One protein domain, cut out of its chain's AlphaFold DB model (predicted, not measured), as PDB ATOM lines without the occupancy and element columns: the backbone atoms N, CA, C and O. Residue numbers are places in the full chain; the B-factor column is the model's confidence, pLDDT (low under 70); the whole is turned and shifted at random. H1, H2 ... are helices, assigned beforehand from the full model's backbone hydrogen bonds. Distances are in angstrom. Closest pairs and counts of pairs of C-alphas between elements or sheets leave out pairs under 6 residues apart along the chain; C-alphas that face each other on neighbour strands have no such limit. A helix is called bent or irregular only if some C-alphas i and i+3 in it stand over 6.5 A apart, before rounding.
ATOM      1  N   ILE A  63      -2.655  28.052  30.599       91.25
ATOM      2  CA  ILE A  63      -1.194  27.940  30.514       91.25
ATOM      3  C   ILE A  63      -0.674  27.086  31.665       91.25
ATOM      4  O   ILE A  63      -1.236  27.051  32.758       91.25
ATOM      5  N   PHE A  64       0.423  26.395  31.409       90.62
ATOM      6  CA  PHE A  64       1.220  25.691  32.395       90.62
ATOM      7  C   PHE A  64       2.589  26.367  32.476       90.62
ATOM      8  O   PHE A  64       3.183  26.642  31.436       90.62
ATOM      9  N   PHE A  65       3.057  26.660  33.689       87.25
ATOM     10  CA  PHE A  65       4.329  27.327  33.932       87.25
ATOM     11  C   PHE A  65       5.107  26.614  35.041       87.25
ATOM     12  O   PHE A  65       4.639  26.521  36.180       87.25
ATOM     13  N   GLU A  66       6.323  26.203  34.702       83.94
ATOM     14  CA  GLU A  66       7.392  25.840  35.629       83.94
ATOM     15  C   GLU A  66       8.676  26.570  35.223       83.94
ATOM     16  O   GLU A  66       8.799  27.006  34.075       83.94
ATOM     17  N   GLU A  67       9.633  26.700  36.144       80.50
ATOM     18  CA  GLU A  67      10.978  27.133  35.767       80.50
ATOM     19  C   GLU A  67      11.673  25.995  35.018       80.50
ATOM     20  O   GLU A  67      12.171  25.038  35.612       80.50
ATOM     21  N   ILE A  68      11.642  26.094  33.693       78.12
ATOM     22  CA  ILE A  68      12.294  25.166  32.783       78.12
ATOM     23  C   ILE A  68      12.887  25.948  31.622       78.12
ATOM     24  O   ILE A  68      12.200  26.718  30.954       78.12
ATOM     25  N   GLY A  69      14.180  25.744  31.375       76.19
ATOM     26  CA  GLY A  69      14.864  26.383  30.255       76.19
ATOM     27  C   GLY A  69      14.871  27.912  30.331       76.19
ATOM     28  O   GLY A  69      14.773  28.541  29.282       76.19
ATOM     29  N   PHE A 302       7.810  41.291  35.873       91.12
ATOM     30  CA  PHE A 302       7.533  40.794  34.532       91.12
ATOM     31  C   PHE A 302       8.227  41.606  33.447       91.12
ATOM     32  O   PHE A 302       8.105  42.831  33.416       91.12
ATOM     33  N   ARG A 303       8.851  40.921  32.486       93.00
ATOM     34  CA  ARG A 303       9.219  41.561  31.219       93.00
ATOM     35  C   ARG A 303       7.965  41.912  30.431       93.00
ATOM     36  O   ARG A 303       7.076  41.071  30.264       93.00
ATOM     37  N   ALA A 304       7.894  43.148  29.946       91.25
ATOM     38  CA  ALA A 304       6.697  43.685  29.308       91.25
ATOM     39  C   ALA A 304       6.306  42.927  28.026       91.25
ATOM     40  O   ALA A 304       5.125  42.638  27.820       91.25
ATOM     41  N   ASP A 305       7.286  42.551  27.202       92.56
ATOM     42  CA  ASP A 305       7.110  41.806  25.951       92.56
ATOM     43  C   ASP A 305       6.491  40.417  26.186       92.56
ATOM     44  O   ASP A 305       5.439  40.087  25.625       92.56
ATOM     45  N   LEU A 306       7.090  39.621  27.076       93.19
ATOM     46  CA  LEU A 306       6.629  38.273  27.406       93.19
ATOM     47  C   LEU A 306       5.299  38.299  28.158       93.19
ATOM     48  O   LEU A 306       4.409  37.492  27.881       93.19
ATOM     49  N   LEU A 307       5.115  39.260  29.067       89.94
ATOM     50  CA  LEU A 307       3.837  39.461  29.742       89.94
ATOM     51  C   LEU A 307       2.726  39.811  28.745       89.94
ATOM     52  O   LEU A 307       1.612  39.293  28.857       89.94
ATOM     53  N   GLY A 308       3.021  40.676  27.775       90.62
ATOM     54  CA  GLY A 308       2.111  41.039  26.693       90.62
ATOM     55  C   GLY A 308       1.715  39.828  25.851       90.62
ATOM     56  O   GLY A 308       0.522  39.591  25.643       90.62
ATOM     57  N   ALA A 309       2.691  39.012  25.447       93.25
ATOM     58  CA  ALA A 309       2.450  37.778  24.702       93.25
ATOM     59  C   ALA A 309       1.580  36.782  25.494       93.25
ATOM     60  O   ALA A 309       0.596  36.266  24.961       93.25
ATOM     61  N   LEU A 310       1.866  36.570  26.785       90.38
ATOM     62  CA  LEU A 310       1.063  35.697  27.651       90.38
ATOM     63  C   LEU A 310      -0.381  36.192  27.802       90.38
ATOM     64  O   LEU A 310      -1.314  35.389  27.780       90.38
ATOM     65  N   LYS A 311      -0.591  37.509  27.920       88.25
ATOM     66  CA  LYS A 311      -1.937  38.105  27.962       88.25
ATOM     67  C   LYS A 311      -2.678  37.941  26.634       88.25
ATOM     68  O   LYS A 311      -3.881  37.678  26.641       88.25
ATOM     69  N   ALA A 312      -1.981  38.055  25.502       93.81
ATOM     70  CA  ALA A 312      -2.572  37.913  24.171       93.81
ATOM     71  C   ALA A 312      -3.139  36.503  23.910       93.81
ATOM     72  O   ALA A 312      -4.103  36.372  23.155       93.81
ATOM     73  N   LEU A 313      -2.617  35.476  24.592       92.44
ATOM     74  CA  LEU A 313      -3.162  34.111  24.564       92.44
ATOM     75  C   LEU A 313      -4.551  33.991  25.218       92.44
ATOM     76  O   LEU A 313      -5.226  32.985  25.011       92.44
ATOM     77  N   LYS A 314      -4.981  34.993  26.003       90.62
ATOM     78  CA  LYS A 314      -6.242  35.001  26.771       90.62
ATOM     79  C   LYS A 314      -6.479  33.695  27.556       90.62
ATOM     80  O   LYS A 314      -7.551  33.096  27.433       90.62
ATOM     81  N   PRO A 315      -5.495  33.216  28.337       89.31
ATOM     82  CA  PRO A 315      -5.637  31.948  29.034       89.31
ATOM     83  C   PRO A 315      -6.667  32.074  30.157       89.31
ATOM     84  O   PRO A 315      -6.662  33.050  30.896       89.31
ATOM     85  N   ALA A 316      -7.535  31.080  30.326       89.81
ATOM     86  CA  ALA A 316      -8.538  31.113  31.390       89.81
ATOM     87  C   ALA A 316      -7.958  30.778  32.774       89.81
ATOM     88  O   ALA A 316      -8.555  31.104  33.800       89.81
ATOM     89  N   PHE A 317      -6.815  30.089  32.810       86.75
ATOM     90  CA  PHE A 317      -6.106  29.717  34.029       86.75
ATOM     91  C   PHE A 317      -4.601  29.598  33.777       86.75
ATOM     92  O   PHE A 317      -4.156  29.446  32.637       86.75
ATOM     93  N   MET A 318      -3.830  29.605  34.865       87.12
ATOM     94  CA  MET A 318      -2.416  29.241  34.870       87.12
ATOM     95  C   MET A 318      -2.165  28.169  35.935       87.12
ATOM     96  O   MET A 318      -2.521  28.355  37.097       87.12
ATOM     97  N   ARG A 319      -1.546  27.051  35.547       89.19
ATOM     98  CA  ARG A 319      -1.004  26.039  36.463       89.19
ATOM     99  C   ARG A 319       0.450  26.398  36.785       89.19
ATOM    100  O   ARG A 319       1.245  26.538  35.867       89.19
ATOM    101  N   PHE A 320       0.763  26.524  38.070       85.38
ATOM    102  CA  PHE A 320       2.048  26.969  38.632       85.38
ATOM    103  C   PHE A 320       2.189  26.399  40.059       85.38
ATOM    104  O   PHE A 320       1.151  26.116  40.669       85.38
ATOM    105  N   PRO A 321       3.392  26.235  40.649       81.94
ATOM    106  CA  PRO A 321       4.754  26.388  40.097       81.94
ATOM    107  C   PRO A 321       5.285  25.127  39.410       81.94
ATOM    108  O   PRO A 321       6.475  25.012  39.147       81.94
ATOM    109  N   GLY A 322       4.425  24.125  39.267       77.00
ATOM    110  CA  GLY A 322       4.848  22.753  39.045       77.00
ATOM    111  C   GLY A 322       4.786  22.303  37.602       77.00
ATOM    112  O   GLY A 322       4.543  23.090  36.703       77.00
ATOM    113  N   GLY A 323       4.892  20.986  37.451       81.31
ATOM    114  CA  GLY A 323       5.922  20.366  36.622       81.31
ATOM    115  C   GLY A 323       6.870  19.619  37.555       81.31
ATOM    116  O   GLY A 323       6.511  19.435  38.719       81.31
ATOM    117  N   CYS A 324       8.067  19.267  37.102       79.62
ATOM    118  CA  CYS A 324       9.073  18.672  37.991       79.62
ATOM    119  C   CYS A 324       9.591  19.685  39.025       79.62
ATOM    120  O   CYS A 324      10.003  19.308  40.121       79.62
ATOM    121  N   TYR A 325       9.473  20.985  38.726       79.56
ATOM    122  CA  TYR A 325       9.905  22.067  39.610       79.56
ATOM    123  C   TYR A 325       9.303  22.068  41.015       79.56
ATOM    124  O   TYR A 325       9.980  22.391  41.987       79.56
ATOM    125  N   ILE A 326       8.040  21.670  41.162       85.06
ATOM    126  CA  ILE A 326       7.418  21.650  42.492       85.06
ATOM    127  C   ILE A 326       7.968  20.523  43.379       85.06
ATOM    128  O   ILE A 326       7.927  20.631  44.605       85.06
ATOM    129  N   GLU A 327       8.459  19.445  42.766       80.50
ATOM    130  CA  GLU A 327       8.821  18.195  43.435       80.50
ATOM    131  C   GLU A 327      10.201  18.301  44.092       80.50
ATOM    132  O   GLU A 327      10.349  17.962  45.269       80.50
ATOM    133  N   GLY A 328      11.182  18.822  43.345       72.38
ATOM    134  CA  GLY A 328      12.598  18.721  43.688       72.38
ATOM    135  C   GLY A 328      13.121  17.278  43.608       72.38
ATOM    136  O   GLY A 328      12.363  16.314  43.688       72.38
ATOM    137  N   ASP A 329      14.441  17.102  43.499       68.50
ATOM    138  CA  ASP A 329      15.051  15.754  43.496       68.50
ATOM    139  C   ASP A 329      14.955  15.052  44.857       68.50
ATOM    140  O   ASP A 329      14.906  13.823  44.965       68.50
ATOM    141  N   HIS A 330      14.952  15.848  45.922       72.50
ATOM    142  CA  HIS A 330      14.868  15.402  47.301       72.50
ATOM    143  C   HIS A 330      13.883  16.285  48.055       72.50
ATOM    144  O   HIS A 330      13.684  17.446  47.709       72.50
ATOM    145  N   LEU A 331      13.319  15.781  49.154       78.00
ATOM    146  CA  LEU A 331      12.361  16.553  49.950       78.00
ATOM    147  C   LEU A 331      12.948  17.888  50.441       78.00
ATOM    148  O   LEU A 331      12.222  18.873  50.545       78.00
ATOM    149  N   VAL A 332      14.253  17.933  50.723       74.06
ATOM    150  CA  VAL A 332      14.967  19.167  51.100       74.06
ATOM    151  C   VAL A 332      15.050  20.180  49.948       74.06
ATOM    152  O   VAL A 332      15.122  21.375  50.196       74.06
ATOM    153  N   ASN A 333      14.964  19.708  48.705       73.56
ATOM    154  CA  ASN A 333      14.989  20.487  47.471       73.56
ATOM    155  C   ASN A 333      13.594  20.769  46.907       73.56
ATOM    156  O   ASN A 333      13.512  21.251  45.789       73.56
ATOM    157  N   ARG A 334      12.500  20.439  47.604       81.00
ATOM    158  CA  ARG A 334      11.138  20.708  47.106       81.00
ATOM    159  C   ARG A 334      10.855  22.204  47.045       81.00
ATOM    160  O   ARG A 334      11.415  22.975  47.828       81.00
ATOM    161  N   PHE A 335       9.933  22.623  46.180       82.31
ATOM    162  CA  PHE A 335       9.521  24.024  46.167       82.31
ATOM    163  C   PHE A 335       8.872  24.395  47.505       82.31
ATOM    164  O   PHE A 335       7.895  23.778  47.940       82.31
ATOM    165  N   ASN A 336       9.408  25.421  48.161       84.25
ATOM    166  CA  ASN A 336       8.893  25.933  49.420       84.25
ATOM    167  C   ASN A 336       8.508  27.399  49.250       84.25
ATOM    168  O   ASN A 336       9.352  28.286  49.190       84.25
ATOM    169  N   TRP A 337       7.202  27.653  49.198       83.81
ATOM    170  CA  TRP A 337       6.668  28.981  48.906       83.81
ATOM    171  C   TRP A 337       7.156  30.073  49.866       83.81
ATOM    172  O   TRP A 337       7.287  31.229  49.465       83.81
ATOM    173  N   LYS A 338       7.438  29.712  51.125       86.19
ATOM    174  CA  LYS A 338       7.909  30.647  52.155       86.19
ATOM    175  C   LYS A 338       9.274  31.242  51.824       86.19
ATOM    176  O   LYS A 338       9.534  32.375  52.201       86.19
ATOM    177  N   ASP A 339      10.082  30.515  51.065       82.31
ATOM    178  CA  ASP A 339      11.439  30.919  50.699       82.31
ATOM    179  C   ASP A 339      11.429  31.879  49.487       82.31
ATOM    180  O   ASP A 339      12.464  32.400  49.081       82.31
ATOM    181  N   SER A 340      10.248  32.139  48.904       79.06
ATOM    182  CA  SER A 340      10.057  32.994  47.719       79.06
ATOM    183  C   SER A 340       9.341  34.326  48.000       79.06
ATOM    184  O   SER A 340       9.091  35.109  47.078       79.06
ATOM    185  N   ILE A 341       8.989  34.598  49.259       84.38
ATOM    186  CA  ILE A 341       8.288  35.817  49.690       84.38
ATOM    187  C   ILE A 341       9.216  36.731  50.499       84.38
ATOM    188  O   ILE A 341      10.275  36.308  50.937       84.38
ATOM    189  N   GLY A 342       8.818  37.992  50.689       87.25
ATOM    190  CA  GLY A 342       9.624  38.986  51.412       87.25
ATOM    191  C   GLY A 342      10.642  39.727  50.530       87.25
ATOM    192  O   GLY A 342      10.571  39.604  49.296       87.25
ATOM    193  N   PRO A 343      11.534  40.530  51.137       90.50
ATOM    194  CA  PRO A 343      12.645  41.204  50.456       90.50
ATOM    195  C   PRO A 343      13.509  40.223  49.658       90.50
ATOM    196  O   PRO A 343      13.584  39.047  50.005       90.50
ATOM    197  N   LEU A 344      14.115  40.667  48.554       87.44
ATOM    198  CA  LEU A 344      14.896  39.782  47.676       87.44
ATOM    199  C   LEU A 344      16.095  39.156  48.391       87.44
ATOM    200  O   LEU A 344      16.359  37.972  48.216       87.44
ATOM    201  N   GLU A 345      16.783  39.953  49.194       90.06
ATOM    202  CA  GLU A 345      17.981  39.603  49.945       90.06
ATOM    203  C   GLU A 345      17.734  38.586  51.061       90.06
ATOM    204  O   GLU A 345      18.683  37.972  51.532       90.06
ATOM    205  N   GLU A 346      16.485  38.390  51.487       90.62
ATOM    206  CA  GLU A 346      16.131  37.426  52.535       90.62
ATOM    207  C   GLU A 346      15.744  36.050  51.968       90.62
ATOM    208  O   GLU A 346      15.493  35.109  52.727       90.62
ATOM    209  N   ARG A 347      15.691  35.908  50.637       85.88
ATOM    210  CA  ARG A 347      15.257  34.682  49.958       85.88
ATOM    211  C   ARG A 347      16.442  33.749  49.750       85.88
ATOM    212  O   ARG A 347      17.344  34.052  48.983       85.88
ATOM    213  N   SER A 348      16.387  32.569  50.362       73.81
ATOM    214  CA  SER A 348      17.415  31.516  50.268       73.81
ATOM    215  C   SER A 348      17.511  30.837  48.894       73.81
ATOM    216  O   SER A 348      18.416  30.033  48.650       73.81
ATOM    217  N   GLY A 349      16.551  31.121  48.015       72.44
ATOM    218  CA  GLY A 349      16.454  30.543  46.689       72.44
ATOM    219  C   GLY A 349      16.073  29.070  46.658       72.44
ATOM    220  O   GLY A 349      15.817  28.439  47.684       72.44
ATOM    221  N   HIS A 350      15.985  28.511  45.449       71.25
ATOM    222  CA  HIS A 350      15.530  27.139  45.257       71.25
ATOM    223  C   HIS A 350      16.376  26.389  44.221       71.25
ATOM    224  O   HIS A 350      16.414  26.710  43.034       71.25
ATOM    225  N   MET A 351      17.042  25.328  44.678       65.50
ATOM    226  CA  MET A 351      17.790  24.429  43.805       65.50
ATOM    227  C   MET A 351      16.936  23.219  43.460       65.50
ATOM    228  O   MET A 351      16.719  22.347  44.306       65.50
ATOM    229  N   ASN A 352      16.511  23.168  42.207       56.72
ATOM    230  CA  ASN A 352      15.839  22.021  41.639       56.72
ATOM    231  C   ASN A 352      16.868  21.044  41.048       56.72
ATOM    232  O   ASN A 352      17.944  21.464  40.619       56.72
ATOM    233  N   GLY A 353      16.580  19.747  41.081       45.75
ATOM    234  CA  GLY A 353      17.537  18.734  40.656       45.75
ATOM    235  C   GLY A 353      17.250  18.112  39.277       45.75
ATOM    236  O   GLY A 353      16.439  18.606  38.492       45.75
ATOM    237  N   GLY A 354      18.005  17.064  38.947       38.69
ATOM    238  CA  GLY A 354      18.456  16.624  37.627       38.69
ATOM    239  C   GLY A 354      17.429  16.198  36.569       38.69
ATOM    240  O   GLY A 354      17.855  15.676  35.535       38.69
ATOM    241  N   ALA A 355      16.128  16.396  36.756       34.91
ATOM    242  CA  ALA A 355      15.138  16.277  35.674       34.91
ATOM    243  C   ALA A 355      14.651  17.639  35.152       34.91
ATOM    244  O   ALA A 355      14.160  17.732  34.028       34.91
ATOM    245  N   SER A 356      14.844  18.695  35.935       34.06
ATOM    246  CA  SER A 356      14.376  20.043  35.643       34.06
ATOM    247  C   SER A 356      15.570  20.973  35.745       34.06
ATOM    248  O   SER A 356      15.945  21.461  36.804       34.06
ATOM    249  N   TRP A 357      16.226  21.090  34.599       35.22
ATOM    250  CA  TRP A 357      17.369  21.938  34.332       35.22
ATOM    251  C   TRP A 357      17.287  23.283  35.073       35.22
ATOM    252  O   TRP A 357      16.430  24.101  34.751       35.22
ATOM    253  N   ARG A 358      18.298  23.512  35.925       48.81
ATOM    254  CA  ARG A 358      18.868  24.813  36.323       48.81
ATOM    255  C   ARG A 358      18.337  25.468  37.603       48.81
ATOM    256  O   ARG A 358      17.193  25.322  38.025       48.81
ATOM    257  N   LEU A 359      19.277  26.184  38.226       38.00
ATOM    258  CA  LEU A 359      19.111  27.074  39.368       38.00
ATOM    259  C   LEU A 359      17.964  28.054  39.101       38.00
ATOM    260  O   LEU A 359      18.065  28.876  38.198       38.00
ATOM    261  N   ALA A 360      16.914  27.969  39.909       40.53
ATOM    262  CA  ALA A 360      15.928  29.025  40.055       40.53
ATOM    263  C   ALA A 360      16.286  29.749  41.347       40.53
ATOM    264  O   ALA A 360      15.793  29.422  42.432       40.53
ATOM    265  N   MET A 361      17.251  30.651  41.255       48.16
ATOM    266  CA  MET A 361      17.822  31.271  42.440       48.16
ATOM    267  C   MET A 361      16.788  32.103  43.158       48.16
ATOM    268  O   MET A 361      16.798  32.119  44.375       48.16
ATOM    269  N   VAL A 362      15.818  32.681  42.459       50.31
ATOM    270  CA  VAL A 362      14.616  33.199  43.088       50.31
ATOM    271  C   VAL A 362      13.462  33.100  42.092       50.31
ATOM    272  O   VAL A 362      13.314  33.948  41.220       50.31
ATOM    273  N   LEU A 363      12.561  32.121  42.229       48.41
ATOM    274  CA  LEU A 363      11.283  32.206  41.515       48.41
ATOM    275  C   LEU A 363      10.430  33.311  42.167       48.41
ATOM    276  O   LEU A 363       9.593  33.062  43.029       48.41
ATOM    277  N   VAL A 364      10.676  34.564  41.765       51.91
ATOM    278  CA  VAL A 364      10.045  35.797  42.286       51.91
ATOM    279  C   VAL A 364       8.554  35.885  41.949       51.91
ATOM    280  O   VAL A 364       7.816  36.705  42.485       51.91
ATOM    281  N   LEU A 365       8.085  34.997  41.087       54.03
ATOM    282  CA  LEU A 365       6.787  35.092  40.453       54.03
ATOM    283  C   LEU A 365       5.604  34.732  41.362       54.03
ATOM    284  O   LEU A 365       4.479  35.008  40.979       54.03
ATOM    285  N   GLN A 366       5.779  34.169  42.561       54.34
ATOM    286  CA  GLN A 366       4.640  33.585  43.284       54.34
ATOM    287  C   GLN A 366       3.542  34.590  43.692       54.34
ATOM    288  O   GLN A 366       2.369  34.387  43.369       54.34
ATOM    289  N   LEU A 367       3.883  35.683  44.384       55.00
ATOM    290  CA  LEU A 367       2.890  36.703  44.773       55.00
ATOM    291  C   LEU A 367       2.386  37.494  43.561       55.00
ATOM    292  O   LEU A 367       1.215  37.873  43.490       55.00
ATOM    293  N   HIS A 368       3.262  37.703  42.584       59.69
ATOM    294  CA  HIS A 368       2.961  38.462  41.381       59.69
ATOM    295  C   HIS A 368       2.150  37.678  40.356       59.69
ATOM    296  O   HIS A 368       1.364  38.291  39.649       59.69
ATOM    297  N   LEU A 369       2.222  36.346  40.322       62.19
ATOM    298  CA  LEU A 369       1.361  35.490  39.500       62.19
ATOM    299  C   LEU A 369      -0.058  35.399  40.070       62.19
ATOM    300  O   LEU A 369      -1.035  35.419  39.324       62.19
ATOM    301  N   LEU A 370      -0.206  35.411  41.399       60.25
ATOM    302  CA  LEU A 370      -1.526  35.582  42.019       60.25
ATOM    303  C   LEU A 370      -2.152  36.936  41.635       60.25
ATOM    304  O   LEU A 370      -3.371  37.041  41.484       60.25
ATOM    305  N   ARG A 371      -1.322  37.969  41.430       61.12
ATOM    306  CA  ARG A 371      -1.739  39.284  40.915       61.12
ATOM    307  C   ARG A 371      -1.889  39.306  39.386       61.12
ATOM    308  O   ARG A 371      -2.795  39.978  38.908       61.12
ATOM    309  N   PHE A 372      -1.116  38.523  38.629       57.81
ATOM    310  CA  PHE A 372      -1.279  38.300  37.184       57.81
ATOM    311  C   PHE A 372      -2.694  37.813  36.874       57.81
ATOM    312  O   PHE A 372      -3.353  38.363  35.993       57.81
ATOM    313  N   CYS A 373      -3.216  36.880  37.675       56.66
ATOM    314  CA  CYS A 373      -4.609  36.448  37.579       56.66
ATOM    315  C   CYS A 373      -5.599  37.617  37.758       56.66
ATOM    316  O   CYS A 373      -6.605  37.677  37.058       56.66
ATOM    317  N   ARG A 374      -5.297  38.595  38.626       55.56
ATOM    318  CA  ARG A 374      -6.138  39.789  38.846       55.56
ATOM    319  C   ARG A 374      -6.041  40.843  37.734       55.56
ATOM    320  O   ARG A 374      -6.962  41.641  37.606       55.56
ATOM    321  N   LEU A 375      -4.988  40.849  36.910       52.22
ATOM    322  CA  LEU A 375      -4.758  41.834  35.836       52.22
ATOM    323  C   LEU A 375      -5.560  41.560  34.543       52.22
ATOM    324  O   LEU A 375      -5.125  41.918  33.449       52.22
ATOM    325  N   GLY A 376      -6.741  40.945  34.661       49.97
ATOM    326  CA  GLY A 376      -7.671  40.743  33.542       49.97
ATOM    327  C   GLY A 376      -7.499  39.433  32.770       49.97
ATOM    328  O   GLY A 376      -8.082  39.283  31.701       49.97
TER     329      GLY A 376
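This is residues 63 to 69 and 302 to 376 of the 393 residues of the protein "CBM-cenC domain-containing protein" of Auxenochlorella protothecoides (UniProt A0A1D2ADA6). This domain has little regular structure: long loops make most of it, with H1 and H3 toward one end and the short H2 among loops toward the other. Residues 63 to 64 pair parallel with residues 318 to 319. The 82 printed residues include three named helices, H1, H2, H3 in chain order, and no named strand; the class is all helix, with 25 residues in named elements. The whole is compact, radius of gyration of the C-alphas 13.3 A, spanning 36 by 28 by 19 A.

H1, residues 304 to 312, is apart from H2, residues 337 to 340. H2 and H3, residues 365 to 376, are close but not clearly touching; their closest C-alphas, of Ser 340 and Gln 366, are 7.0 A apart. H1 and H3 are only just apart, at 8.4 A between closest C-alphas. Every O i to N i+4 pair is within hydrogen-bond range in H1, and 6 of 8 in H3; H2 is too short for one.

H1 runs 12.1 A from C-alpha 304 at (6.697, 43.685, 29.308), H2 5.4 A, and H3 17.0 A to C-alpha 376 at (-7.671, 40.743, 33.542). H3 is only just irregular: C-alphas 373 and 376 are 6.6 A apart.

Residues 70 to 301 are not printed; C-alphas 69 and 302 are 16.7 A apart. Both links, 24 residues each, are long. Residues 329 and 351 to 376 have pLDDT under 70.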